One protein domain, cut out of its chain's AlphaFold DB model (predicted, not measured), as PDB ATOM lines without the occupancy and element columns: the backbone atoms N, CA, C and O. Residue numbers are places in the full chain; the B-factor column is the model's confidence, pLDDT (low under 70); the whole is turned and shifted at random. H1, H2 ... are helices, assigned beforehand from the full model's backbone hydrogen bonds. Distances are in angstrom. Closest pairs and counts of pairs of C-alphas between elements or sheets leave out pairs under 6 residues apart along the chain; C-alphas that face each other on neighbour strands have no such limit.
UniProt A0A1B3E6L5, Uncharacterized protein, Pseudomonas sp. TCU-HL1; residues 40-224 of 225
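What this domain is: This is residues 40 to 224 of the 225 residues of an uncharacterized protein of Pseudomonas sp. TCU-HL1 (UniProt A0A1B3E6L5). Two groups of four helices, H1 to H4 and H5 to H8, lie side by side in one up-and-down bundle, each helix running against the one before it. H5 is in the middle, with H1, H4 and H8 packed on it; H2 and H3 lie at one side, H6 and H7 at the other. The printed part has 185 residues with eight named helices, H1 to H8 in chain order, and no named strand: all helix. It is compact, with a radius of gyration of the C-alphas of 16.6 A, and spans 53 by 37 by 24 A.

Where its parts are: Find C-alpha 102 at (176.983, 125.884, 130.282); from there H4, residues 102 to 127, runs 36.5 A. Before it come H1, residues 40 to 58, H2, residues 63 to 83, 30.2 A, and H3, residues 86 to 97. After it come H5, residues 133 to 154, 31.5 A, H6, residues 161 to 176, H7, residues 180 to 194, and H8, residues 203 to 222, ending at (166.150, 130.065, 153.308).

How they stand to each other: From H4, go to the hub, H5: they touch at C-alphas 117 and 134, 4.8 A apart. H8 touches H5 at a shallow tilt of 4 degrees, opposite ways, closest at C-alphas 151 and 203, 4.5 A. H1 touches H5 the same way, C-alphas 56 and 148 being closest at 4.7 A. H2 and H3, a hairpin, only just touch, with 3 pairs of C-alphas within 8 A, closest at 80 and 89, 6.0 A. H6 and H7, another hairpin, touch at C-alphas 175 and 183, 6.5 A. H2 and H6 are apart. Every O i to N i+4 pair is within hydrogen-bond range in H1, H4, H5 and H7; H2 has 15 of 17, H3 7 of 8, H6 11 of 12 and H8 13 of 16.

The domain as a whole: The C-alphas of Leu 126 and Lys 197 are the farthest apart, 53.6 A. The printed part has no cut and no long link, and no printed residue is under 70 in pLDDT.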
ATOM      1  N   ILE A  40     176.497 128.230 156.952       97.19
ATOM      2  CA  ILE A  40     177.160 127.627 155.787       97.19
ATOM      3  C   ILE A  40     176.121 127.172 154.749       97.19
ATOM      4  O   ILE A  40     176.323 127.389 153.558       97.19
ATOM      5  N   LEU A  41     174.979 126.611 155.159       96.94
ATOM      6  CA  LEU A  41     173.892 126.267 154.232       96.94
ATOM      7  C   LEU A  41     173.351 127.502 153.498       96.94
ATOM      8  O   LEU A  41     173.187 127.463 152.279       96.94
ATOM      9  N   GLN A  42     173.135 128.608 154.214       97.44
ATOM     10  CA  GLN A  42     172.726 129.883 153.614       97.44
ATOM     11  C   GLN A  42     173.760 130.378 152.593       97.44
ATOM     12  O   GLN A  42     173.398 130.794 151.492       97.44
ATOM     13  N   LEU A  43     175.052 130.273 152.913       98.06
ATOM     14  CA  LEU A  43     176.129 130.598 151.979       98.06
ATOM     15  C   LEU A  43     176.102 129.703 150.727       98.06
ATOM     16  O   LEU A  43     176.266 130.201 149.612       98.06
ATOM     17  N   GLY A  44     175.840 128.404 150.894       97.81
ATOM     18  CA  GLY A  44     175.660 127.464 149.787       97.81
ATOM     19  C   GLY A  44     174.517 127.870 148.852       97.81
ATOM     20  O   GLY A  44     174.687 127.846 147.633       97.81
ATOM     21  N   LEU A  45     173.386 128.329 149.400       97.62
ATOM     22  CA  LEU A  45     172.266 128.851 148.606       97.62
ATOM     23  C   LEU A  45     172.635 130.114 147.825       97.62
ATOM     24  O   LEU A  45     172.292 130.221 146.647       97.62
ATOM     25  N   VAL A  46     173.359 131.047 148.452       97.88
ATOM     26  CA  VAL A  46     173.858 132.262 147.785       97.88
ATOM     27  C   VAL A  46     174.749 131.894 146.599       97.88
ATOM     28  O   VAL A  46     174.587 132.442 145.508       97.88
ATOM     29  N   LEU A  47     175.666 130.941 146.787       98.44
ATOM     30  CA  LEU A  47     176.539 130.464 145.718       98.44
ATOM     31  C   LEU A  47     175.759 129.765 144.607       98.44
ATOM     32  O   LEU A  47     175.958 130.095 143.442       98.44
ATOM     33  N   MET A  48     174.841 128.860 144.945       98.00
ATOM     34  CA  MET A  48     173.989 128.178 143.970       98.00
ATOM     35  C   MET A  48     173.214 129.187 143.111       98.00
ATOM     36  O   MET A  48     173.307 129.157 141.883       98.00
ATOM     37  N   GLN A  49     172.508 130.132 143.740       97.38
ATOM     38  CA  GLN A  49     171.742 131.161 143.033       97.38
ATOM     39  C   GLN A  49     172.647 132.046 142.169       97.38
ATOM     40  O   GLN A  49     172.314 132.375 141.027       97.38
ATOM     41  N   GLY A  50     173.813 132.412 142.699       98.00
ATOM     42  CA  GLY A  50     174.824 133.183 141.992       98.00
ATOM     43  C   GLY A  50     175.316 132.482 140.730       98.00
ATOM     44  O   GLY A  50     175.261 133.052 139.642       98.00
ATOM     45  N   VAL A  51     175.730 131.222 140.843       98.31
ATOM     46  CA  VAL A  51     176.215 130.433 139.704       98.31
ATOM     47  C   VAL A  51     175.094 130.195 138.685       98.31
ATOM     48  O   VAL A  51     175.332 130.317 137.485       98.31
ATOM     49  N   GLN A  52     173.852 129.957 139.121       97.75
ATOM     50  CA  GLN A  52     172.690 129.848 138.228       97.75
ATOM     51  C   GLN A  52     172.419 131.132 137.438       97.75
ATOM     52  O   GLN A  52     172.050 131.069 136.261       97.75
ATOM     53  N   ARG A  53     172.534 132.299 138.084       96.81
ATOM     54  CA  ARG A  53     172.367 133.608 137.433       96.81
ATOM     55  C   ARG A  53     173.522 133.882 136.474       96.81
ATOM     56  O   ARG A  53     173.273 134.272 135.337       96.81
ATOM     57  N   HIS A  54     174.756 133.587 136.880       97.62
ATOM     58  CA  HIS A  54     175.929 133.724 136.019       97.62
ATOM     59  C   HIS A  54     175.814 132.837 134.772       97.62
ATOM     60  O   HIS A  54     175.966 133.342 133.664       97.62
ATOM     61  N   ARG A  55     175.412 131.566 134.925       97.00
ATOM     62  CA  ARG A  55     175.132 130.644 133.810       97.00
ATOM     63  C   ARG A  55     174.100 131.206 132.832       97.00
ATOM     64  O   ARG A  55     174.271 131.103 131.621       97.00
ATOM     65  N   ALA A  56     173.017 131.790 133.348       95.06
ATOM     66  CA  ALA A  56     171.948 132.356 132.524       95.06
ATOM     67  C   ALA A  56     172.386 133.624 131.765       95.06
ATOM     68  O   ALA A  56     171.926 133.865 130.650       95.06
ATOM     69  N   LEU A  57     173.280 134.425 132.352       94.00
ATOM     70  CA  LEU A  57     173.849 135.617 131.717       94.00
ATOM     71  C   LEU A  57     174.996 135.280 130.756       94.00
ATOM     72  O   LEU A  57     175.201 135.989 129.778       94.00
ATOM     73  N   GLY A  58     175.736 134.201 131.009       92.19
ATOM     74  CA  GLY A  58     176.907 133.813 130.227       92.19
ATOM     75  C   GLY A  58     176.603 133.404 128.785       92.19
ATOM     76  O   GLY A  58     177.467 133.516 127.924       92.19
ATOM     77  N   GLY A  59     175.362 133.001 128.494       82.62
ATOM     78  CA  GLY A  59     174.891 132.748 127.129       82.62
ATOM     79  C   GLY A  59     174.418 133.992 126.366       82.62
ATOM     80  O   GLY A  59     173.963 133.857 125.235       82.62
ATOM     81  N   GLN A  60     174.466 135.184 126.970       88.44
ATOM     82  CA  GLN A  60     173.928 136.415 126.391       88.44
ATOM     83  C   GLN A  60     175.053 137.391 126.029       88.44
ATOM     84  O   GLN A  60     175.971 137.621 126.813       88.44
ATOM     85  N   VAL A  61     174.956 138.005 124.846       86.00
ATOM     86  CA  VAL A  61     175.996 138.898 124.293       86.00
ATOM     87  C   VAL A  61     175.686 140.390 124.444       86.00
ATOM     88  O   VAL A  61     176.478 141.229 124.023       86.00
ATOM     89  N   SER A  62     174.542 140.752 125.033       89.25
ATOM     90  CA  SER A  62     174.184 142.160 125.217       89.25
ATOM     91  C   SER A  62     175.122 142.859 126.212       89.25
ATOM     92  O   SER A  62     175.689 142.244 127.127       89.25
ATOM     93  N   SER A  63     175.283 144.173 126.044       91.19
ATOM     94  CA  SER A  63     176.080 145.008 126.953       91.19
ATOM     95  C   SER A  63     175.533 144.968 128.382       91.19
ATOM     96  O   SER A  63     176.304 144.852 129.333       91.19
ATOM     97  N   GLU A  64     174.207 144.983 128.529       91.31
ATOM     98  CA  GLU A  64     173.518 144.856 129.812       91.31
ATOM     99  C   GLU A  64     173.791 143.502 130.480       91.31
ATOM    100  O   GLU A  64     174.179 143.465 131.649       91.31
ATOM    101  N   ALA A  65     173.670 142.388 129.748       90.31
ATOM    102  CA  ALA A  65     173.954 141.065 130.300       90.31
ATOM    103  C   ALA A  65     175.418 140.944 130.742       90.31
ATOM    104  O   ALA A  65     175.700 140.430 131.825       90.31
ATOM    105  N   THR A  66     176.347 141.489 129.952       93.69
ATOM    106  CA  THR A  66     177.775 141.525 130.297       93.69
ATOM    107  C   THR A  66     178.034 142.357 131.555       93.69
ATOM    108  O   THR A  66     178.791 141.930 132.429       93.69
ATOM    109  N   HIS A  67     177.400 143.525 131.677       95.38
ATOM    110  CA  HIS A  67     177.508 144.373 132.863       95.38
ATOM    111  C   HIS A  67     176.966 143.667 134.113       95.38
ATOM    112  O   HIS A  67     177.666 143.566 135.124       95.38
ATOM    113  N   ASN A  68     175.750 143.123 134.027       94.50
ATOM    114  CA  ASN A  68     175.102 142.406 135.123       94.50
ATOM    115  C   ASN A  68     175.908 141.176 135.549       94.50
ATOM    116  O   ASN A  68     176.045 140.916 136.745       94.50
ATOM    117  N   ARG A  69     176.505 140.461 134.588       95.75
ATOM    118  CA  ARG A  69     177.376 139.318 134.860       95.75
ATOM    119  C   ARG A  69     178.617 139.738 135.642       95.75
ATOM    120  O   ARG A  69     178.833 139.210 136.722       95.75
ATOM    121  N   ARG A  70     179.369 140.747 135.189       96.50
ATOM    122  CA  ARG A  70     180.565 141.240 135.910       96.50
ATOM    123  C   ARG A  70     180.247 141.740 137.318       96.50
ATOM    124  O   ARG A  70     181.009 141.504 138.254       96.50
ATOM    125  N   LYS A  71     179.108 142.417 137.488       97.12
ATOM    126  CA  LYS A  71     178.633 142.841 138.812       97.12
ATOM    127  C   LYS A  71     178.401 141.636 139.726       97.12
ATOM    128  O   LYS A  71     178.821 141.660 140.880       97.12
ATOM    129  N   LEU A  72     177.767 140.588 139.205       97.31
ATOM    130  CA  LEU A  72     177.529 139.343 139.929       97.31
ATOM    131  C   LEU A  72     178.836 138.613 140.275       97.31
ATOM    132  O   LEU A  72     178.983 138.140 141.398       97.31
ATOM    133  N   GLU A  73     179.801 138.563 139.357       97.44
ATOM    134  CA  GLU A  73     181.125 137.972 139.602       97.44
ATOM    135  C   GLU A  73     181.809 138.621 140.815       97.44
ATOM    136  O   GLU A  73     182.252 137.921 141.727       97.44
ATOM    137  N   ALA A  74     181.811 139.957 140.877       96.31
ATOM    138  CA  ALA A  74     182.367 140.705 142.003       96.31
ATOM    139  C   ALA A  74     181.615 140.446 143.322       96.31
ATOM    140  O   ALA A  74     182.236 140.365 144.381       96.31
ATOM    141  N   GLN A  75     180.289 140.290 143.269       96.62
ATOM    142  CA  GLN A  75     179.470 139.981 144.447       96.62
ATOM    143  C   GLN A  75     179.758 138.583 145.015       96.62
ATOM    144  O   GLN A  75     179.729 138.400 146.230       96.62
ATOM    145  N   LEU A  76     180.041 137.601 144.155       97.69
ATOM    146  CA  LEU A  76     180.254 136.211 144.571       97.69
ATOM    147  C   LEU A  76     181.669 135.928 145.079       97.69
ATOM    148  O   LEU A  76     181.881 134.911 145.734       97.69
ATOM    149  N   GLU A  77     182.627 136.814 144.817       96.12
ATOM    150  CA  GLU A  77     184.030 136.619 145.190       96.12
ATOM    151  C   GLU A  77     184.209 136.374 146.698       96.12
ATOM    152  O   GLU A  77     184.903 135.441 147.105       96.12
ATOM    153  N   HIS A  78     183.545 137.168 147.544       95.50
ATOM    154  CA  HIS A  78     183.615 136.973 148.994       95.50
ATOM    155  C   HIS A  78     182.962 135.654 149.427       95.50
ATOM    156  O   HIS A  78     183.530 134.924 150.239       95.50
ATOM    157  N   SER A  79     181.810 135.317 148.840       97.81
ATOM    158  CA  SER A  79     181.075 134.090 149.153       97.81
ATOM    159  C   SER A  79     181.883 132.838 148.826       97.81
ATOM    160  O   SER A  79     181.939 131.905 149.625       97.81
ATOM    161  N   TRP A  80     182.577 132.829 147.688       97.56
ATOM    162  CA  TRP A  80     183.434 131.711 147.303       97.56
ATOM    163  C   TRP A  80     184.629 131.525 148.236       97.56
ATOM    164  O   TRP A  80     184.979 130.393 148.565       97.56
ATOM    165  N   ARG A  81     185.235 132.621 148.706       94.69
ATOM    166  CA  ARG A  81     186.317 132.550 149.700       94.69
ATOM    167  C   ARG A  81     185.818 132.027 151.044       94.69
ATOM    168  O   ARG A  81     186.505 131.228 151.672       94.69
ATOM    169  N   ALA A  82     184.630 132.457 151.470       96.31
ATOM    170  CA  ALA A  82     184.018 132.017 152.722       96.31
ATOM    171  C   ALA A  82     183.587 130.539 152.697       96.31
ATOM    172  O   ALA A  82     183.548 129.898 153.741       96.31
ATOM    173  N   TRP A  83     183.295 129.989 151.515       95.94
ATOM    174  CA  TRP A  83     182.858 128.601 151.348       95.94
ATOM    175  C   TRP A  83     183.960 127.571 151.620       95.94
ATOM    176  O   TRP A  83     183.674 126.456 152.049       95.94
ATOM    177  N   GLY A  84     185.226 127.937 151.407       89.75
ATOM    178  CA  GLY A  84     186.377 127.113 151.794       89.75
ATOM    179  C   GLY A  84     186.676 125.903 150.895       89.75
ATOM    180  O   GLY A  84     187.715 125.271 151.077       89.75
ATOM    181  N   ASP A  85     185.843 125.594 149.893       92.62
ATOM    182  CA  ASP A  85     186.150 124.578 148.874       92.62
ATOM    183  C   ASP A  85     187.068 125.152 147.781       92.62
ATOM    184  O   ASP A  85     186.633 125.793 146.819       92.62
ATOM    185  N   ALA A  86     188.368 124.887 147.913       92.81
ATOM    186  CA  ALA A  86     189.370 125.310 146.940       92.81
ATOM    187  C   ALA A  86     189.157 124.693 145.542       92.81
ATOM    188  O   ALA A  86     189.561 125.295 144.546       92.81
ATOM    189  N   GLY A  87     188.556 123.501 145.450       94.88
ATOM    190  CA  GLY A  87     188.234 122.852 144.179       94.88
ATOM    191  C   GLY A  87     187.123 123.596 143.444       94.88
ATOM    192  O   GLY A  87     187.325 124.031 142.307       94.88
ATOM    193  N   GLY A  88     185.999 123.818 144.127       95.94
ATOM    194  CA  GLY A  88     184.883 124.621 143.635       95.94
ATOM    195  C   GLY A  88     185.297 126.046 143.269       95.94
ATOM    196  O   GLY A  88     184.959 126.517 142.185       95.94
ATOM    197  N   TYR A  89     186.119 126.706 144.091       97.31
ATOM    198  CA  TYR A  89     186.603 128.053 143.774       97.31
ATOM    199  C   TYR A  89     187.488 128.087 142.520       97.31
ATOM    200  O   TYR A  89     187.337 128.978 141.686       97.31
ATOM    201  N   ARG A  90     188.374 127.101 142.315       97.31
ATOM    202  CA  ARG A  90     189.147 127.005 141.062       97.31
ATOM    203  C   ARG A  90     188.245 126.788 139.851       97.31
ATOM    204  O   ARG A  90     188.467 127.424 138.822       97.31
ATOM    205  N   ALA A  91     187.241 125.921 139.966       97.88
ATOM    206  CA  ALA A  91     186.264 125.705 138.903       97.88
ATOM    207  C   ALA A  91     185.485 126.994 138.591       97.88
ATOM    208  O   ALA A  91     185.356 127.362 137.425       97.88
ATOM    209  N   TRP A  92     185.067 127.742 139.615       98.12
ATOM    210  CA  TRP A  92     184.460 129.061 139.447       98.12
ATOM    211  C   TRP A  92     185.373 130.033 138.692       98.12
ATOM    212  O   TRP A  92     184.948 130.638 137.713       98.12
ATOM    213  N   GLN A  93     186.652 130.122 139.070       97.69
ATOM    214  CA  GLN A  93     187.631 130.976 138.388       97.69
ATOM    215  C   GLN A  93     187.813 130.615 136.905       97.69
ATOM    216  O   GLN A  93     188.111 131.493 136.097       97.69
ATOM    217  N   VAL A  94     187.650 129.343 136.525       97.94
ATOM    218  CA  VAL A  94     187.619 128.937 135.108       97.94
ATOM    219  C   VAL A  94     186.390 129.518 134.412       97.94
ATOM    220  O   VAL A  94     186.545 130.162 133.378       97.94
ATOM    221  N   LEU A  95     185.206 129.387 135.011       98.06
ATOM    222  CA  LEU A  95     183.948 129.883 134.439       98.06
ATOM    223  C   LEU A  95     183.891 131.406 134.292       98.06
ATOM    224  O   LEU A  95     183.220 131.894 133.388       98.06
ATOM    225  N   LEU A  96     184.632 132.163 135.105       97.12
ATOM    226  CA  LEU A  96     184.798 133.609 134.900       97.12
ATOM    227  C   LEU A  96     185.436 133.941 133.540       97.12
ATOM    228  O   LEU A  96     185.161 134.987 132.952       97.12
ATOM    229  N   ARG A  97     186.304 133.053 133.034       96.50
ATOM    230  CA  ARG A  97     186.981 133.204 131.736       96.50
ATOM    231  C   ARG A  97     186.189 132.600 130.581       96.50
ATOM    232  O   ARG A  97     186.374 133.036 129.452       96.50
ATOM    233  N   THR A  98     185.326 131.630 130.869       96.44
ATOM    234  CA  THR A  98     184.461 130.941 129.898       96.44
ATOM    235  C   THR A  98     182.998 131.007 130.355       96.44
ATOM    236  O   THR A  98     182.404 129.977 130.696       96.44
ATOM    237  N   PRO A  99     182.403 132.211 130.441       95.81
ATOM    238  CA  PRO A  99     181.048 132.391 130.966       95.81
ATOM    239  C   PRO A  99     179.986 131.645 130.149       95.81
ATOM    240  O   PRO A  99     178.946 131.263 130.681       95.81
ATOM    241  N   GLU A 100     180.253 131.389 128.876       94.75
ATOM    242  CA  GLU A 100     179.407 130.624 127.976       94.75
ATOM    243  C   GLU A 100     179.423 129.110 128.244       94.75
ATOM    244  O   GLU A 100     178.532 128.426 127.741       94.75
ATOM    245  N   ASP A 101     180.364 128.565 129.031       97.00
ATOM    246  CA  ASP A 101     180.478 127.122 129.316       97.00
ATOM    247  C   ASP A 101     179.332 126.622 130.212       97.00
ATOM    248  O   ASP A 101     179.438 126.519 131.436       97.00
ATOM    249  N   PHE A 102     178.195 126.317 129.593       95.75
ATOM    250  CA  PHE A 102     176.983 125.884 130.282       95.75
ATOM    251  C   PHE A 102     177.175 124.586 131.072       95.75
ATOM    252  O   PHE A 102     176.687 124.474 132.201       95.75
ATOM    253  N   ASP A 103     177.904 123.626 130.508       96.81
ATOM    254  CA  ASP A 103     178.126 122.328 131.141       96.81
ATOM    255  C   ASP A 103     179.098 122.453 132.311       96.81
ATOM    256  O   ASP A 103     178.907 121.813 133.345       96.81
ATOM    257  N   GLY A 104     180.103 123.326 132.201       98.12
ATOM    258  CA  GLY A 104     180.965 123.692 133.319       98.12
ATOM    259  C   GLY A 104     180.188 124.282 134.491       98.12
ATOM    260  O   GLY A 104     180.411 123.879 135.634       98.12
ATOM    261  N   HIS A 105     179.217 125.159 134.222       98.56
ATOM    262  CA  HIS A 105     178.318 125.656 135.266       98.56
ATOM    263  C   HIS A 105     177.458 124.543 135.866       98.56
ATOM    264  O   HIS A 105     177.301 124.506 137.084       98.56
ATOM    265  N   CYS A 106     176.913 123.637 135.045       97.69
ATOM    266  CA  CYS A 106     176.129 122.501 135.536       97.69
ATOM    267  C   CYS A 106     176.949 121.620 136.481       97.69
ATOM    268  O   CYS A 106     176.503 121.364 137.593       97.69
ATOM    269  N   ARG A 107     178.177 121.251 136.099       98.44
ATOM    270  CA  ARG A 107     179.076 120.460 136.957       98.44
ATOM    271  C   ARG A 107     179.402 121.175 138.267       98.44
ATOM    272  O   ARG A 107     179.436 120.551 139.323       98.44
ATOM    273  N   LEU A 108     179.644 122.488 138.221       98.50
ATOM    274  CA  LEU A 108     179.899 123.266 139.435       98.50
ATOM    275  C   LEU A 108     178.674 123.298 140.360       98.50
ATOM    276  O   LEU A 108     178.824 123.147 141.569       98.50
ATOM    277  N   LEU A 109     177.475 123.463 139.798       98.56
ATOM    278  CA  LEU A 109     176.216 123.437 140.543       98.56
ATOM    279  C   LEU A 109     175.938 122.058 141.143       98.56
ATOM    280  O   LEU A 109     175.588 121.980 142.313       98.56
ATOM    281  N   GLU A 110     176.166 120.981 140.396       98.12
ATOM    282  CA  GLU A 110     176.050 119.600 140.882       98.12
ATOM    283  C   GLU A 110     176.998 119.344 142.069       98.12
ATOM    284  O   GLU A 110     176.577 118.807 143.095       98.12
ATOM    285  N   ASN A 111     178.247 119.820 141.994       97.38
ATOM    286  CA  ASN A 111     179.202 119.735 143.105       97.38
ATOM    287  C   ASN A 111     178.772 120.573 144.321       97.38
ATOM    288  O   ASN A 111     178.888 120.119 145.462       97.38
ATOM    289  N   LEU A 112     178.263 121.792 144.106       97.69
ATOM    290  CA  LEU A 112     177.717 122.627 145.183       97.69
ATOM    291  C   LEU A 112     176.522 121.946 145.860       97.69
ATOM    292  O   LEU A 112     176.458 121.904 147.087       97.69
ATOM    293  N   LEU A 113     175.607 121.376 145.080       98.06
ATOM    294  CA  LEU A 113     174.425 120.673 145.577       98.06
ATOM    295  C   LEU A 113     174.792 119.423 146.378       98.06
ATOM    296  O   LEU A 113     174.197 119.185 147.428       98.06
ATOM    297  N   ALA A 114     175.804 118.666 145.949       96.94
ATOM    298  CA  ALA A 114     176.319 117.529 146.709       96.94
ATOM    299  C   ALA A 114     176.879 117.957 148.080       96.94
ATOM    300  O   ALA A 114     176.599 117.326 149.102       96.94
ATOM    301  N   HIS A 115     177.616 119.072 148.139       96.75
ATOM    302  CA  HIS A 115     178.085 119.625 149.411       96.75
ATOM    303  C   HIS A 115     176.933 120.143 150.288       96.75
ATOM    304  O   HIS A 115     176.912 119.871 151.489       96.75
ATOM    305  N   ILE A 116     175.946 120.836 149.707       97.19
ATOM    306  CA  ILE A 116     174.727 121.266 150.415       97.19
ATOM    307  C   ILE A 116     173.988 120.056 150.991       97.19
ATOM    308  O   ILE A 116     173.555 120.099 152.139       97.19
ATOM    309  N   GLN A 117     173.892 118.954 150.244       97.44
ATOM    310  CA  GLN A 117     173.280 117.715 150.718       97.44
ATOM    311  C   GLN A 117     173.994 117.154 151.945       97.44
ATOM    312  O   GLN A 117     173.341 116.789 152.921       97.44
ATOM    313  N   HIS A 118     175.325 117.127 151.933       96.69
ATOM    314  CA  HIS A 118     176.093 116.693 153.094       96.69
ATOM    315  C   HIS A 118     175.839 117.587 154.322       96.69
ATOM    316  O   HIS A 118     175.621 117.082 155.424       96.69
ATOM    317  N   LEU A 119     175.809 118.910 154.139       95.94
ATOM    318  CA  LEU A 119     175.519 119.863 155.214       95.94
ATOM    319  C   LEU A 119     174.087 119.721 155.756       95.94
ATOM    320  O   LEU A 119     173.883 119.776 156.970       95.94
ATOM    321  N   ASP A 120     173.102 119.499 154.880       97.00
ATOM    322  CA  ASP A 120     171.709 119.278 155.279       97.00
ATOM    323  C   ASP A 120     171.584 118.001 156.118       97.00
ATOM    324  O   ASP A 120     171.006 118.033 157.201       97.00
ATOM    325  N   LEU A 121     172.229 116.905 155.703       96.81
ATOM    326  CA  LEU A 121     172.262 115.657 156.472       96.81
ATOM    327  C   LEU A 121     172.897 115.841 157.859       96.81
ATOM    328  O   LEU A 121     172.354 115.351 158.851       96.81
ATOM    329  N   GLN A 122     174.005 116.582 157.956       96.06
ATOM    330  CA  GLN A 122     174.630 116.902 159.246       96.06
ATOM    331  C   GLN A 122     173.686 117.696 160.154       96.06
ATOM    332  O   GLN A 122     173.559 117.394 161.344       96.06
ATOM    333  N   ARG A 123     172.997 118.694 159.596       94.88
ATOM    334  CA  ARG A 123     172.016 119.497 160.327       94.88
ATOM    335  C   ARG A 123     170.823 118.655 160.774       94.88
ATOM    336  O   ARG A 123     170.411 118.757 161.927       94.88
ATOM    337  N   CYS A 124     170.293 117.803 159.902       94.69
ATOM    338  CA  CYS A 124     169.191 116.897 160.212       94.69
ATOM    339  C   CYS A 124     169.551 115.914 161.321       94.69
ATOM    340  O   CYS A 124     168.746 115.708 162.226       94.69
ATOM    341  N   HIS A 125     170.773 115.381 161.311       94.75
ATOM    342  CA  HIS A 125     171.271 114.550 162.400       94.75
ATOM    343  C   HIS A 125     171.343 115.326 163.726       94.75
ATOM    344  O   HIS A 125     170.821 114.863 164.739       94.75
ATOM    345  N   LEU A 126     171.926 116.532 163.712       93.50
ATOM    346  CA  LEU A 126     172.078 117.374 164.903       93.50
ATOM    347  C   LEU A 126     170.728 117.800 165.507       93.50
ATOM    348  O   LEU A 126     170.578 117.850 166.726       93.50
ATOM    349  N   LEU A 127     169.753 118.129 164.658       91.62
ATOM    350  CA  LEU A 127     168.461 118.694 165.061       91.62
ATOM    351  C   LEU A 127     167.315 117.678 165.078       91.62
ATOM    352  O   LEU A 127     166.197 118.045 165.433       91.62
ATOM    353  N   LYS A 128     167.578 116.418 164.711       92.62
ATOM    354  CA  LYS A 128     166.568 115.358 164.540       92.62
ATOM    355  C   LYS A 128     165.450 115.764 163.567       92.62
ATOM    356  O   LYS A 128     164.270 115.576 163.849       92.62
ATOM    357  N   LEU A 129     165.837 116.345 162.432       91.69
ATOM    358  CA  LEU A 129     164.933 116.762 161.354       91.69
ATOM    359  C   LEU A 129     164.965 115.765 160.190       91.69
ATOM    360  O   LEU A 129     165.913 114.996 160.042       91.69
ATOM    361  N   THR A 130     163.966 115.844 159.315       90.50
ATOM    362  CA  THR A 130     163.972 115.163 158.011       90.50
ATOM    363  C   THR A 130     164.759 115.994 156.988       90.50
ATOM    364  O   THR A 130     164.569 117.214 156.955       90.50
ATOM    365  N   PRO A 131     165.628 115.387 156.156       86.94
ATOM    366  CA  PRO A 131     166.339 116.103 155.098       86.94
ATOM    367  C   PRO A 131     165.364 116.560 154.016       86.94
ATOM    368  O   PRO A 131     164.655 115.746 153.434       86.94
ATOM    369  N   VAL A 132     165.318 117.868 153.774       92.62
ATOM    370  CA  VAL A 132     164.404 118.492 152.796       92.62
ATOM    371  C   VAL A 132     165.034 119.675 152.066       92.62
ATOM    372  O   VAL A 132     164.559 120.059 151.000       92.62
ATOM    373  N   VAL A 133     166.095 120.283 152.609       94.50
ATOM    374  CA  VAL A 133     166.717 121.459 151.990       94.50
ATOM    375  C   VAL A 133     167.453 121.042 150.732       94.50
ATOM    376  O   VAL A 133     167.257 121.666 149.693       94.50
ATOM    377  N   ALA A 134     168.231 119.962 150.792       94.50
ATOM    378  CA  ALA A 134     168.978 119.472 149.639       94.50
ATOM    379  C   ALA A 134     168.062 119.123 148.457       94.50
ATOM    380  O   ALA A 134     168.314 119.545 147.331       94.50
ATOM    381  N   GLU A 135     166.965 118.409 148.720       94.25
ATOM    382  CA  GLU A 135     165.969 118.047 147.705       94.25
ATOM    383  C   GLU A 135     165.358 119.292 147.048       94.25
ATOM    384  O   GLU A 135     165.311 119.401 145.822       94.25
ATOM    385  N   ARG A 136     164.954 120.280 147.853       96.25
ATOM    386  CA  ARG A 136     164.418 121.544 147.336       96.25
ATOM    387  C   ARG A 136     165.461 122.332 146.539       96.25
ATOM    388  O   ARG A 136     165.110 122.949 145.538       96.25
ATOM    389  N   CYS A 137     166.736 122.295 146.932       97.81
ATOM    390  CA  CYS A 137     167.819 122.914 146.161       97.81
ATOM    391  C   CYS A 137     167.976 122.255 144.785       97.81
ATOM    392  O   CYS A 137     168.109 122.962 143.788       97.81
ATOM    393  N   TRP A 138     167.893 120.923 144.713       96.50
ATOM    394  CA  TRP A 138     167.888 120.202 143.440       96.50
ATOM    395  C   TRP A 138     166.714 120.627 142.559       96.50
ATOM    396  O   TRP A 138     166.931 120.974 141.403       96.50
ATOM    397  N   GLN A 139     165.497 120.706 143.105       94.75
ATOM    398  CA  GLN A 139     164.313 121.182 142.369       94.75
ATOM    399  C   GLN A 139     164.495 122.613 141.833       94.75
ATOM    400  O   GLN A 139     164.117 122.916 140.700       94.75
ATOM    401  N   VAL A 140     165.106 123.500 142.625       97.00
ATOM    402  CA  VAL A 140     165.461 124.856 142.181       97.00
ATOM    403  C   VAL A 140     166.489 124.821 141.049       97.00
ATOM    404  O   VAL A 140     166.367 125.589 140.096       97.00
ATOM    405  N   GLU A 141     167.479 123.932 141.110       97.88
ATOM    406  CA  GLU A 141     168.445 123.763 140.024       97.88
ATOM    407  C   GLU A 141     167.816 123.244 138.739       97.88
ATOM    408  O   GLU A 141     168.188 123.713 137.665       97.88
ATOM    409  N   GLU A 142     166.815 122.371 138.804       96.31
ATOM    410  CA  GLU A 142     166.093 121.958 137.601       96.31
ATOM    411  C   GLU A 142     165.440 123.155 136.891       96.31
ATOM    412  O   GLU A 142     165.562 123.290 135.671       96.31
ATOM    413  N   LEU A 143     164.841 124.081 137.650       96.44
ATOM    414  CA  LEU A 143     164.308 125.338 137.110       96.44
ATOM    415  C   LEU A 143     165.416 126.262 136.601       96.44
ATOM    416  O   LEU A 143     165.291 126.864 135.533       96.44
ATOM    417  N   GLY A 144     166.522 126.366 137.340       96.88
ATOM    418  CA  GLY A 144     167.695 127.128 136.931       96.88
ATOM    419  C   GLY A 144     168.293 126.618 135.618       96.88
ATOM    420  O   GLY A 144     168.759 127.423 134.803       96.88
ATOM    421  N   ARG A 145     168.292 125.296 135.410       97.25
ATOM    422  CA  ARG A 145     168.782 124.627 134.201       97.25
ATOM    423  C   ARG A 145     167.810 124.834 133.047       97.25
ATOM    424  O   ARG A 145     168.267 125.222 131.974       97.25
ATOM    425  N   LEU A 146     166.501 124.681 133.284       96.56
ATOM    426  CA  LEU A 146     165.459 125.003 132.304       96.56
ATOM    427  C   LEU A 146     165.619 126.447 131.815       96.56
ATOM    428  O   LEU A 146     165.798 126.665 130.623       96.56
ATOM    429  N   ARG A 147     165.676 127.423 132.734       95.94
ATOM    430  CA  ARG A 147     165.889 128.841 132.398       95.94
ATOM    431  C   ARG A 147     167.113 129.029 131.503       95.94
ATOM    432  O   ARG A 147     167.032 129.706 130.484       95.94
ATOM    433  N   GLY A 148     168.252 128.457 131.891       95.25
ATOM    434  CA  GLY A 148     169.501 128.629 131.153       95.25
ATOM    435  C   GLY A 148     169.479 128.003 129.752       95.25
ATOM    436  O   GLY A 148     169.966 128.623 128.806       95.25
ATOM    437  N   LEU A 149     168.880 126.820 129.596       94.94
ATOM    438  CA  LEU A 149     168.714 126.178 128.289       94.94
ATOM    439  C   LEU A 149     167.739 126.953 127.402       94.94
ATOM    440  O   LEU A 149     168.041 127.176 126.230       94.94
ATOM    441  N   SER A 150     166.620 127.425 127.956       94.19
ATOM    442  CA  SER A 150     165.622 128.173 127.191       94.19
ATOM    443  C   SER A 150     166.217 129.468 126.645       94.19
ATOM    444  O   SER A 150     166.041 129.782 125.474       94.19
ATOM    445  N   ILE A 151     166.988 130.193 127.465       93.25
ATOM    446  CA  ILE A 151     167.706 131.412 127.057       93.25
ATOM    447  C   ILE A 151     168.659 131.130 125.889       93.25
ATOM    448  O   ILE A 151     168.695 131.889 124.923       93.25
ATOM    449  N   ARG A 152     169.420 130.031 125.955       91.88
ATOM    450  CA  ARG A 152     170.355 129.635 124.888       91.88
ATOM    451  C   ARG A 152     169.638 129.221 123.607       91.88
ATOM    452  O   ARG A 152     170.129 129.523 122.525       91.88
ATOM    453  N   ALA A 153     168.494 128.553 123.724       91.31
ATOM    454  CA  ALA A 153     167.652 128.213 122.584       91.31
ATOM    455  C   ALA A 153     167.069 129.470 121.916       91.31
ATOM    456  O   ALA A 153     167.146 129.595 120.700       91.31
ATOM    457  N   ALA A 154     166.567 130.424 122.705       90.25
ATOM    458  CA  ALA A 154     166.014 131.692 122.220       90.25
ATOM    459  C   ALA A 154     167.051 132.645 121.610       90.25
ATOM    460  O   ALA A 154     166.706 133.516 120.818       90.25
ATOM    461  N   ALA A 155     168.330 132.493 121.960       88.12
ATOM    462  CA  ALA A 155     169.412 133.234 121.318       88.12
ATOM    463  C   ALA A 155     169.668 132.781 119.865       88.12
ATOM    464  O   ALA A 155     170.435 133.422 119.148       88.12
ATOM    465  N   GLN A 156     169.050 131.681 119.427       86.12
ATOM    466  CA  GLN A 156     169.175 131.143 118.078       86.12
ATOM    467  C   GLN A 156     167.882 131.350 117.297       86.12
ATOM    468  O   GLN A 156     166.792 131.263 117.845       86.12
ATOM    469  N   GLN A 157     167.985 131.564 115.982       80.25
ATOM    470  CA  GLN A 157     166.805 131.761 115.129       80.25
ATOM    471  C   GLN A 157     165.869 130.535 115.110       80.25
ATOM    472  O   GLN A 157     164.656 130.672 114.943       80.25
ATOM    473  N   HIS A 158     166.449 129.343 115.256       81.81
ATOM    474  CA  HIS A 158     165.753 128.067 115.361       81.81
ATOM    475  C   HIS A 158     166.377 127.295 116.523       81.81
ATOM    476  O   HIS A 158     167.602 127.216 116.605       81.81
ATOM    477  N   CYS A 159     165.557 126.709 117.396       84.94
ATOM    478  CA  CYS A 159     166.053 125.885 118.496       84.94
ATOM    479  C   CYS A 159     166.708 124.599 117.942       84.94
ATOM    480  O   CYS A 159     166.018 123.820 117.271       84.94
ATOM    481  N   PRO A 160     168.009 124.350 118.199       86.81
ATOM    482  CA  PRO A 160     168.674 123.110 117.806       86.81
ATOM    483  C   PRO A 160     167.977 121.881 118.378       86.81
ATOM    484  O   PRO A 160     167.497 121.909 119.510       86.81
ATOM    485  N   LEU A 161     167.984 120.777 117.628       88.25
ATOM    486  CA  LEU A 161     167.318 119.537 118.035       88.25
ATOM    487  C   LEU A 161     167.795 119.038 119.407       88.25
ATOM    488  O   LEU A 161     166.970 118.694 120.245       88.25
ATOM    489  N   GLU A 162     169.106 119.050 119.657       90.56
ATOM    490  CA  GLU A 162     169.682 118.620 120.938       90.56
ATOM    491  C   GLU A 162     169.163 119.460 122.114       90.56
ATOM    492  O   GLU A 162     168.739 118.909 123.131       90.56
ATOM    493  N   LEU A 163     169.119 120.790 121.958       90.44
ATOM    494  CA  LEU A 163     168.567 121.693 122.971       90.44
ATOM    495  C   LEU A 163     167.061 121.485 123.147       90.44
ATOM    496  O   LEU A 163     166.586 121.470 124.280       90.44
ATOM    497  N   ARG A 164     166.312 121.269 122.058       91.31
ATOM    498  CA  ARG A 164     164.873 120.978 122.116       91.31
ATOM    499  C   ARG A 164     164.595 119.687 122.888       91.31
ATOM    500  O   ARG A 164     163.710 119.689 123.733       91.31
ATOM    501  N   ILE A 165     165.366 118.621 122.661       93.00
ATOM    502  CA  ILE A 165     165.229 117.352 123.397       93.00
ATOM    503  C   ILE A 165     165.494 117.562 124.893       93.00
ATOM    504  O   ILE A 165     164.701 117.124 125.726       93.00
ATOM    505  N   GLN A 166     166.582 118.257 125.246       94.88
ATOM    506  CA  GLN A 166     166.908 118.541 126.647       94.88
ATOM    507  C   GLN A 166     165.827 119.389 127.329       94.88
ATOM    508  O   GLN A 166     165.448 119.111 128.467       94.88
ATOM    509  N   LEU A 167     165.319 120.407 126.632       94.94
ATOM    510  CA  LEU A 167     164.243 121.260 127.124       94.94
ATOM    511  C   LEU A 167     162.940 120.492 127.308       94.94
ATOM    512  O   LEU A 167     162.325 120.641 128.358       94.94
ATOM    513  N   GLN A 168     162.552 119.653 126.344       94.69
ATOM    514  CA  GLN A 168     161.342 118.835 126.437       94.69
ATOM    515  C   GLN A 168     161.407 117.899 127.647       94.69
ATOM    516  O   GLN A 168     160.486 117.858 128.455       94.69
ATOM    517  N   TYR A 169     162.538 117.215 127.829       94.94
ATOM    518  CA  TYR A 169     162.736 116.330 128.973       94.94
ATOM    519  C   TYR A 169     162.613 117.069 130.317       94.94
ATOM    520  O   TYR A 169     161.932 116.598 131.230       94.94
ATOM    521  N   LEU A 170     163.250 118.239 130.449       95.38
ATOM    522  CA  LEU A 170     163.147 119.050 131.668       95.38
ATOM    523  C   LEU A 170     161.735 119.593 131.884       95.38
ATOM    524  O   LEU A 170     161.252 119.579 133.014       95.38
ATOM    525  N   HIS A 171     161.088 120.064 130.818       95.81
ATOM    526  CA  HIS A 171     159.714 120.551 130.840       95.81
ATOM    527  C   HIS A 171     158.772 119.477 131.394       95.81
ATOM    528  O   HIS A 171     158.076 119.726 132.378       95.81
ATOM    529  N   ASP A 172     158.799 118.274 130.819       94.50
ATOM    530  CA  ASP A 172     157.876 117.197 131.181       94.50
ATOM    531  C   ASP A 172     158.079 116.747 132.628       94.50
ATOM    532  O   ASP A 172     157.114 116.562 133.373       94.50
ATOM    533  N   ARG A 173     159.341 116.655 133.065       94.56
ATOM    534  CA  ARG A 173     159.675 116.323 134.453       94.56
ATOM    535  C   ARG A 173     159.169 117.384 135.434       94.56
ATOM    536  O   ARG A 173     158.586 117.042 136.461       94.56
ATOM    537  N   LEU A 174     159.357 118.666 135.118       94.94
ATOM    538  CA  LEU A 174     158.895 119.775 135.957       94.94
ATOM    539  C   LEU A 174     157.364 119.875 135.993       94.94
ATOM    540  O   LEU A 174     156.800 120.239 137.026       94.94
ATOM    541  N   LEU A 175     156.683 119.513 134.904       94.75
ATOM    542  CA  LEU A 175     155.227 119.572 134.794       94.75
ATOM    543  C   LEU A 175     154.509 118.626 135.773       94.75
ATOM    544  O   LEU A 175     153.417 118.957 136.251       94.75
ATOM    545  N   MET A 176     155.120 117.483 136.113       90.94
ATOM    546  CA  MET A 176     154.528 116.471 137.002       90.94
ATOM    547  C   MET A 176     154.115 117.056 138.359       90.94
ATOM    548  O   MET A 176     153.006 116.809 138.828       90.94
ATOM    549  N   ASN A 177     154.969 117.896 138.946       87.38
ATOM    550  CA  ASN A 177     154.779 118.461 140.288       87.38
ATOM    551  C   ASN A 177     154.609 119.990 140.276       87.38
ATOM    552  O   ASN A 177     154.817 120.650 141.293       87.38
ATOM    553  N   ALA A 178     154.257 120.574 139.128       92.50
ATOM    554  CA  ALA A 178     154.194 122.022 138.983       92.50
ATOM    555  C   ALA A 178     153.030 122.655 139.767       92.50
ATOM    556  O   ALA A 178     151.890 122.184 139.740       92.50
ATOM    557  N   ASP A 179     153.295 123.777 140.429       94.75
ATOM    558  CA  ASP A 179     152.234 124.672 140.892       94.75
ATOM    559  C   ASP A 179     151.640 125.460 139.709       94.75
ATOM    560  O   ASP A 179     152.103 125.360 138.571       94.75
ATOM    561  N   VAL A 180     150.590 126.244 139.963       95.81
ATOM    562  CA  VAL A 180     149.908 127.021 138.913       95.81
ATOM    563  C   VAL A 180     150.869 127.979 138.203       95.81
ATOM    564  O   VAL A 180     150.849 128.063 136.979       95.81
ATOM    565  N   ALA A 181     151.738 128.669 138.946       95.06
ATOM    566  CA  ALA A 181     152.656 129.651 138.376       95.06
ATOM    567  C   ALA A 181     153.692 128.994 137.449       95.06
ATOM    568  O   ALA A 181     153.944 129.489 136.348       95.06
ATOM    569  N   LEU A 182     154.244 127.849 137.857       96.25
ATOM    570  CA  LEU A 182     155.162 127.070 137.038       96.25
ATOM    571  C   LEU A 182     154.453 126.476 135.816       96.25
ATOM    572  O   LEU A 182     155.003 126.567 134.725       96.25
ATOM    573  N   ARG A 183     153.229 125.940 135.950       96.69
ATOM    574  CA  ARG A 183     152.454 125.441 134.794       96.69
ATOM    575  C   ARG A 183     152.237 126.530 133.748       96.69
ATOM    576  O   ARG A 183     152.442 126.272 132.569       96.69
ATOM    577  N   THR A 184     151.894 127.746 134.170       95.75
ATOM    578  CA  THR A 184     151.724 128.890 133.262       95.75
ATOM    579  C   THR A 184     153.027 129.249 132.546       95.75
ATOM    580  O   THR A 184     153.026 129.473 131.337       95.75
ATOM    581  N   ALA A 185     154.155 129.280 133.263       95.12
ATOM    582  CA  ALA A 185     155.452 129.559 132.649       95.12
ATOM    583  C   ALA A 185     155.895 128.456 131.673       95.12
ATOM    584  O   ALA A 185     156.447 128.761 130.619       95.12
ATOM    585  N   LEU A 186     155.631 127.189 132.006       96.12
ATOM    586  CA  LEU A 186     155.906 126.043 131.140       96.12
ATOM    587  C   LEU A 186     155.026 126.052 129.883       96.12
ATOM    588  O   LEU A 186     155.547 125.848 128.795       96.12
ATOM    589  N   ALA A 187     153.735 126.377 130.004       93.88
ATOM    590  CA  ALA A 187     152.844 126.522 128.852       93.88
ATOM    591  C   ALA A 187     153.346 127.605 127.885       93.88
ATOM    592  O   ALA A 187     153.509 127.343 126.698       93.88
ATOM    593  N   ARG A 188     153.719 128.782 128.408       92.12
ATOM    594  CA  ARG A 188     154.308 129.856 127.593       92.12
ATOM    595  C   ARG A 188     155.616 129.428 126.920       92.12
ATOM    596  O   ARG A 188     155.854 129.767 125.768       92.12
ATOM    597  N   LEU A 189     156.471 128.681 127.625       92.31
ATOM    598  CA  LEU A 189     157.691 128.125 127.036       92.31
ATOM    599  C   LEU A 189     157.370 127.198 125.855       92.31
ATOM    600  O   LEU A 189     158.052 127.253 124.834       92.31
ATOM    601  N   THR A 190     156.351 126.354 125.986       90.69
ATOM    602  CA  THR A 190     155.932 125.436 124.924       90.69
ATOM    603  C   THR A 190     155.439 126.198 123.700       90.69
ATOM    604  O   THR A 190     156.007 126.029 122.618       90.69
ATOM    605  N   ASP A 191     154.485 127.107 123.899       88.62
ATOM    606  CA  ASP A 191     153.830 127.860 122.827       88.62
ATOM    607  C   ASP A 191     154.800 128.763 122.052       88.62
ATOM    608  O   ASP A 191     154.674 128.900 120.838       88.62
ATOM    609  N   ASP A 192     155.788 129.357 122.730       86.19
ATOM    610  CA  ASP A 192     156.656 130.381 122.136       86.19
ATOM    611  C   ASP A 192     158.079 129.888 121.783       86.19
ATOM    612  O   ASP A 192     158.838 130.597 121.106       86.19
ATOM    613  N   LEU A 193     158.484 128.699 122.254       85.19
ATOM    614  CA  LEU A 193     159.833 128.151 122.031       85.19
ATOM    615  C   LEU A 193     159.835 126.721 121.477       85.19
ATOM    616  O   LEU A 193     160.599 126.438 120.548       85.19
ATOM    617  N   LEU A 194     159.035 125.807 122.035       85.38
ATOM    618  CA  LEU A 194     159.109 124.385 121.674       85.38
ATOM    619  C   LEU A 194     158.281 124.044 120.436       85.38
ATOM    620  O   LEU A 194     158.804 123.331 119.577       85.38
ATOM    621  N   ASP A 195     157.088 124.616 120.280       83.94
ATOM    622  CA  ASP A 195     156.156 124.275 119.190       83.94
ATOM    623  C   ASP A 195     156.255 125.205 117.972       83.94
ATOM    624  O   ASP A 195     155.578 125.028 116.956       83.94
ATOM    625  N   VAL A 196     157.171 126.175 118.017       79.81
ATOM    626  CA  VAL A 196     157.374 127.137 116.931       79.81
ATOM    627  C   VAL A 196     158.520 126.756 116.000       79.81
ATOM    628  O   VAL A 196     159.532 126.154 116.377       79.81
ATOM    629  N   LYS A 197     158.384 127.175 114.736       72.19
ATOM    630  CA  LYS A 197     159.475 127.105 113.753       72.19
ATOM    631  C   LYS A 197     160.538 128.174 114.002       72.19
ATOM    632  O   LYS A 197     161.705 127.908 113.758       72.19
ATOM    633  N   ARG A 198     160.151 129.360 114.478       73.69
ATOM    634  CA  ARG A 198     161.061 130.456 114.845       73.69
ATOM    635  C   ARG A 198     160.715 130.945 116.237       73.69
ATOM    636  O   ARG A 198     159.546 131.201 116.503       73.69
ATOM    637  N   THR A 199     161.725 131.076 117.083       74.62
ATOM    638  CA  THR A 199     161.563 131.509 118.471       74.62
ATOM    639  C   THR A 199     161.151 132.978 118.511       74.62
ATOM    640  O   THR A 199     161.819 133.830 117.919       74.62
ATOM    641  N   THR A 200     160.044 133.285 119.181       79.56
ATOM    642  CA  THR A 200     159.541 134.661 119.341       79.56
ATOM    643  C   THR A 200     160.035 135.293 120.638       79.56
ATOM    644  O   THR A 200     160.313 136.492 120.664       79.56
ATOM    645  N   LEU A 201     160.213 134.481 121.686       83.06
ATOM    646  CA  LEU A 201     160.743 134.925 122.971       83.06
ATOM    647  C   LEU A 201     162.202 135.351 122.872       83.06
ATOM    648  O   LEU A 201     163.050 134.624 122.354       83.06
ATOM    649  N   GLN A 202     162.500 136.503 123.458       87.94
ATOM    650  CA  GLN A 202     163.862 136.972 123.643       87.94
ATOM    651  C   GLN A 202     164.496 136.353 124.902       87.94
ATOM    652  O   GLN A 202     163.810 136.118 125.903       87.94
ATOM    653  N   PRO A 203     165.829 136.164 124.923       89.19
ATOM    654  CA  PRO A 203     166.571 135.714 126.105       89.19
ATOM    655  C   PRO A 203     166.213 136.457 127.407       89.19
ATOM    656  O   PRO A 203     166.073 135.838 128.463       89.19
ATOM    657  N   ALA A 204     166.010 137.777 127.337       87.69
ATOM    658  CA  ALA A 204     165.638 138.597 128.491       87.69
ATOM    659  C   ALA A 204     164.234 138.268 129.032       87.69
ATOM    660  O   ALA A 204     164.031 138.242 130.246       87.69
ATOM    661  N   GLU A 205     163.277 137.958 128.155       90.81
ATOM    662  CA  GLU A 205     161.916 137.586 128.552       90.81
ATOM    663  C   GLU A 205     161.900 136.235 129.264       90.81
ATOM    664  O   GLU A 205     161.235 136.089 130.284       90.81
ATOM    665  N   LEU A 206     162.686 135.268 128.789       91.81
ATOM    666  CA  LEU A 206     162.847 133.970 129.450       91.81
ATOM    667  C   LEU A 206     163.553 134.095 130.801       91.81
ATOM    668  O   LEU A 206     163.181 133.425 131.767       91.81
ATOM    669  N   TYR A 207     164.548 134.979 130.897       91.00
ATOM    670  CA  TYR A 207     165.172 135.296 132.176       91.00
ATOM    671  C   TYR A 207     164.137 135.849 133.166       91.00
ATOM    672  O   TYR A 207     164.062 135.370 134.300       91.00
ATOM    673  N   ALA A 208     163.313 136.809 132.738       91.25
ATOM    674  CA  ALA A 208     162.259 137.402 133.558       91.25
ATOM    675  C   ALA A 208     161.127 136.414 133.891       91.25
ATOM    676  O   ALA A 208     160.590 136.463 134.994       91.25
ATOM    677  N   LEU A 209     160.799 135.490 132.983       93.62
ATOM    678  CA  LEU A 209     159.745 134.490 133.161       93.62
ATOM    679  C   LEU A 209     160.051 133.524 134.314       93.62
ATOM    680  O   LEU A 209     159.187 133.249 135.142       93.62
ATOM    681  N   PHE A 210     161.285 133.016 134.383       94.94
ATOM    682  CA  PHE A 210     161.649 131.978 135.356       94.94
ATOM    683  C   PHE A 210     162.267 132.514 136.651       94.94
ATOM    684  O   PHE A 210     162.229 131.826 137.669       94.94
ATOM    685  N   THR A 211     162.847 133.717 136.645       94.06
ATOM    686  CA  THR A 211     163.548 134.253 137.827       94.06
ATOM    687  C   THR A 211     162.652 134.377 139.067       94.06
ATOM    688  O   THR A 211     163.068 133.871 140.107       94.06
ATOM    689  N   PRO A 212     161.413 134.903 138.993       95.44
ATOM    690  CA  PRO A 212     160.528 134.965 140.158       95.44
ATOM    691  C   PRO A 212     160.190 133.583 140.739       95.44
ATOM    692  O   PRO A 212     160.108 133.424 141.957       95.44
ATOM    693  N   LEU A 213     160.038 132.566 139.882       96.31
ATOM    694  CA  LEU A 213     159.745 131.189 140.297       96.31
ATOM    695  C   LEU A 213     160.910 130.561 141.070       96.31
ATOM    696  O   LEU A 213     160.675 129.813 142.022       96.31
ATOM    697  N   ILE A 214     162.141 130.860 140.643       96.75
ATOM    698  CA  ILE A 214     163.385 130.436 141.295       96.75
ATOM    699  C   ILE A 214     163.558 131.179 142.621       96.75
ATOM    700  O   ILE A 214     163.747 130.538 143.652       96.75
ATOM    701  N   ASP A 215     163.447 132.508 142.606       96.00
ATOM    702  CA  ASP A 215     163.680 133.350 143.782       96.00
ATOM    703  C   ASP A 215     162.683 133.020 144.908       96.00
ATOM    704  O   ASP A 215     163.107 132.757 146.030       96.00
ATOM    705  N   THR A 216     161.390 132.853 144.593       95.88
ATOM    706  CA  THR A 216     160.361 132.448 145.577       95.88
ATOM    707  C   THR A 216     160.695 131.111 146.250       95.88
ATOM    708  O   THR A 216     160.526 130.934 147.458       95.88
ATOM    709  N   ARG A 217     161.178 130.131 145.476       96.44
ATOM    710  CA  ARG A 217     161.541 128.811 146.012       96.44
ATOM    711  C   ARG A 217     162.796 128.883 146.873       96.44
ATOM    712  O   ARG A 217     162.851 128.213 147.898       96.44
ATOM    713  N   ILE A 218     163.774 129.702 146.492       96.56
ATOM    714  CA  ILE A 218     164.977 129.935 147.297       96.56
ATOM    715  C   ILE A 218     164.606 130.585 148.631       96.56
ATOM    716  O   ILE A 218     165.017 130.075 149.668       96.56
ATOM    717  N   GLU A 219     163.774 131.627 148.634       96.38
ATOM    718  CA  GLU A 219     163.307 132.294 149.860       96.38
ATOM    719  C   GLU A 219     162.597 131.318 150.814       96.38
ATOM    720  O   GLU A 219     162.828 131.330 152.030       96.38
ATOM    721  N   ALA A 220     161.790 130.402 150.270       96.31
ATOM    722  CA  ALA A 220     161.137 129.354 151.053       96.31
ATOM    723  C   ALA A 220     162.137 128.360 151.677       96.31
ATOM    724  O   ALA A 220     161.929 127.895 152.800       96.31
ATOM    725  N   ILE A 221     163.231 128.031 150.979       97.00
ATOM    726  CA  ILE A 221     164.309 127.189 151.521       97.00
ATOM    727  C   ILE A 221     165.069 127.949 152.610       97.00
ATOM    728  O   ILE A 221     165.279 127.401 153.692       97.00
ATOM    729  N   GLN A 222     165.429 129.210 152.362       95.81
ATOM    730  CA  GLN A 222     166.150 130.065 153.308       95.81
ATOM    731  C   GLN A 222     165.382 130.235 154.617       95.81
ATOM    732  O   GLN A 222     165.980 130.156 155.684       95.81
ATOM    733  N   SER A 223     164.061 130.396 154.540       94.06
ATOM    734  CA  SER A 223     163.187 130.517 155.715       94.06
ATOM    735  C   SER A 223     163.098 129.225 156.543       94.06
ATOM    736  O   SER A 223     162.636 129.251 157.680       94.06
ATOM    737  N   SER A 224     163.521 128.087 155.981       91.25
ATOM    738  CA  SER A 224     163.534 126.775 156.644       91.25
ATOM    739  C   SER A 224     164.900 126.364 157.215       91.25
ATOM    740  O   SER A 224     165.059 125.227 157.675       91.25
TER     741      SER A 224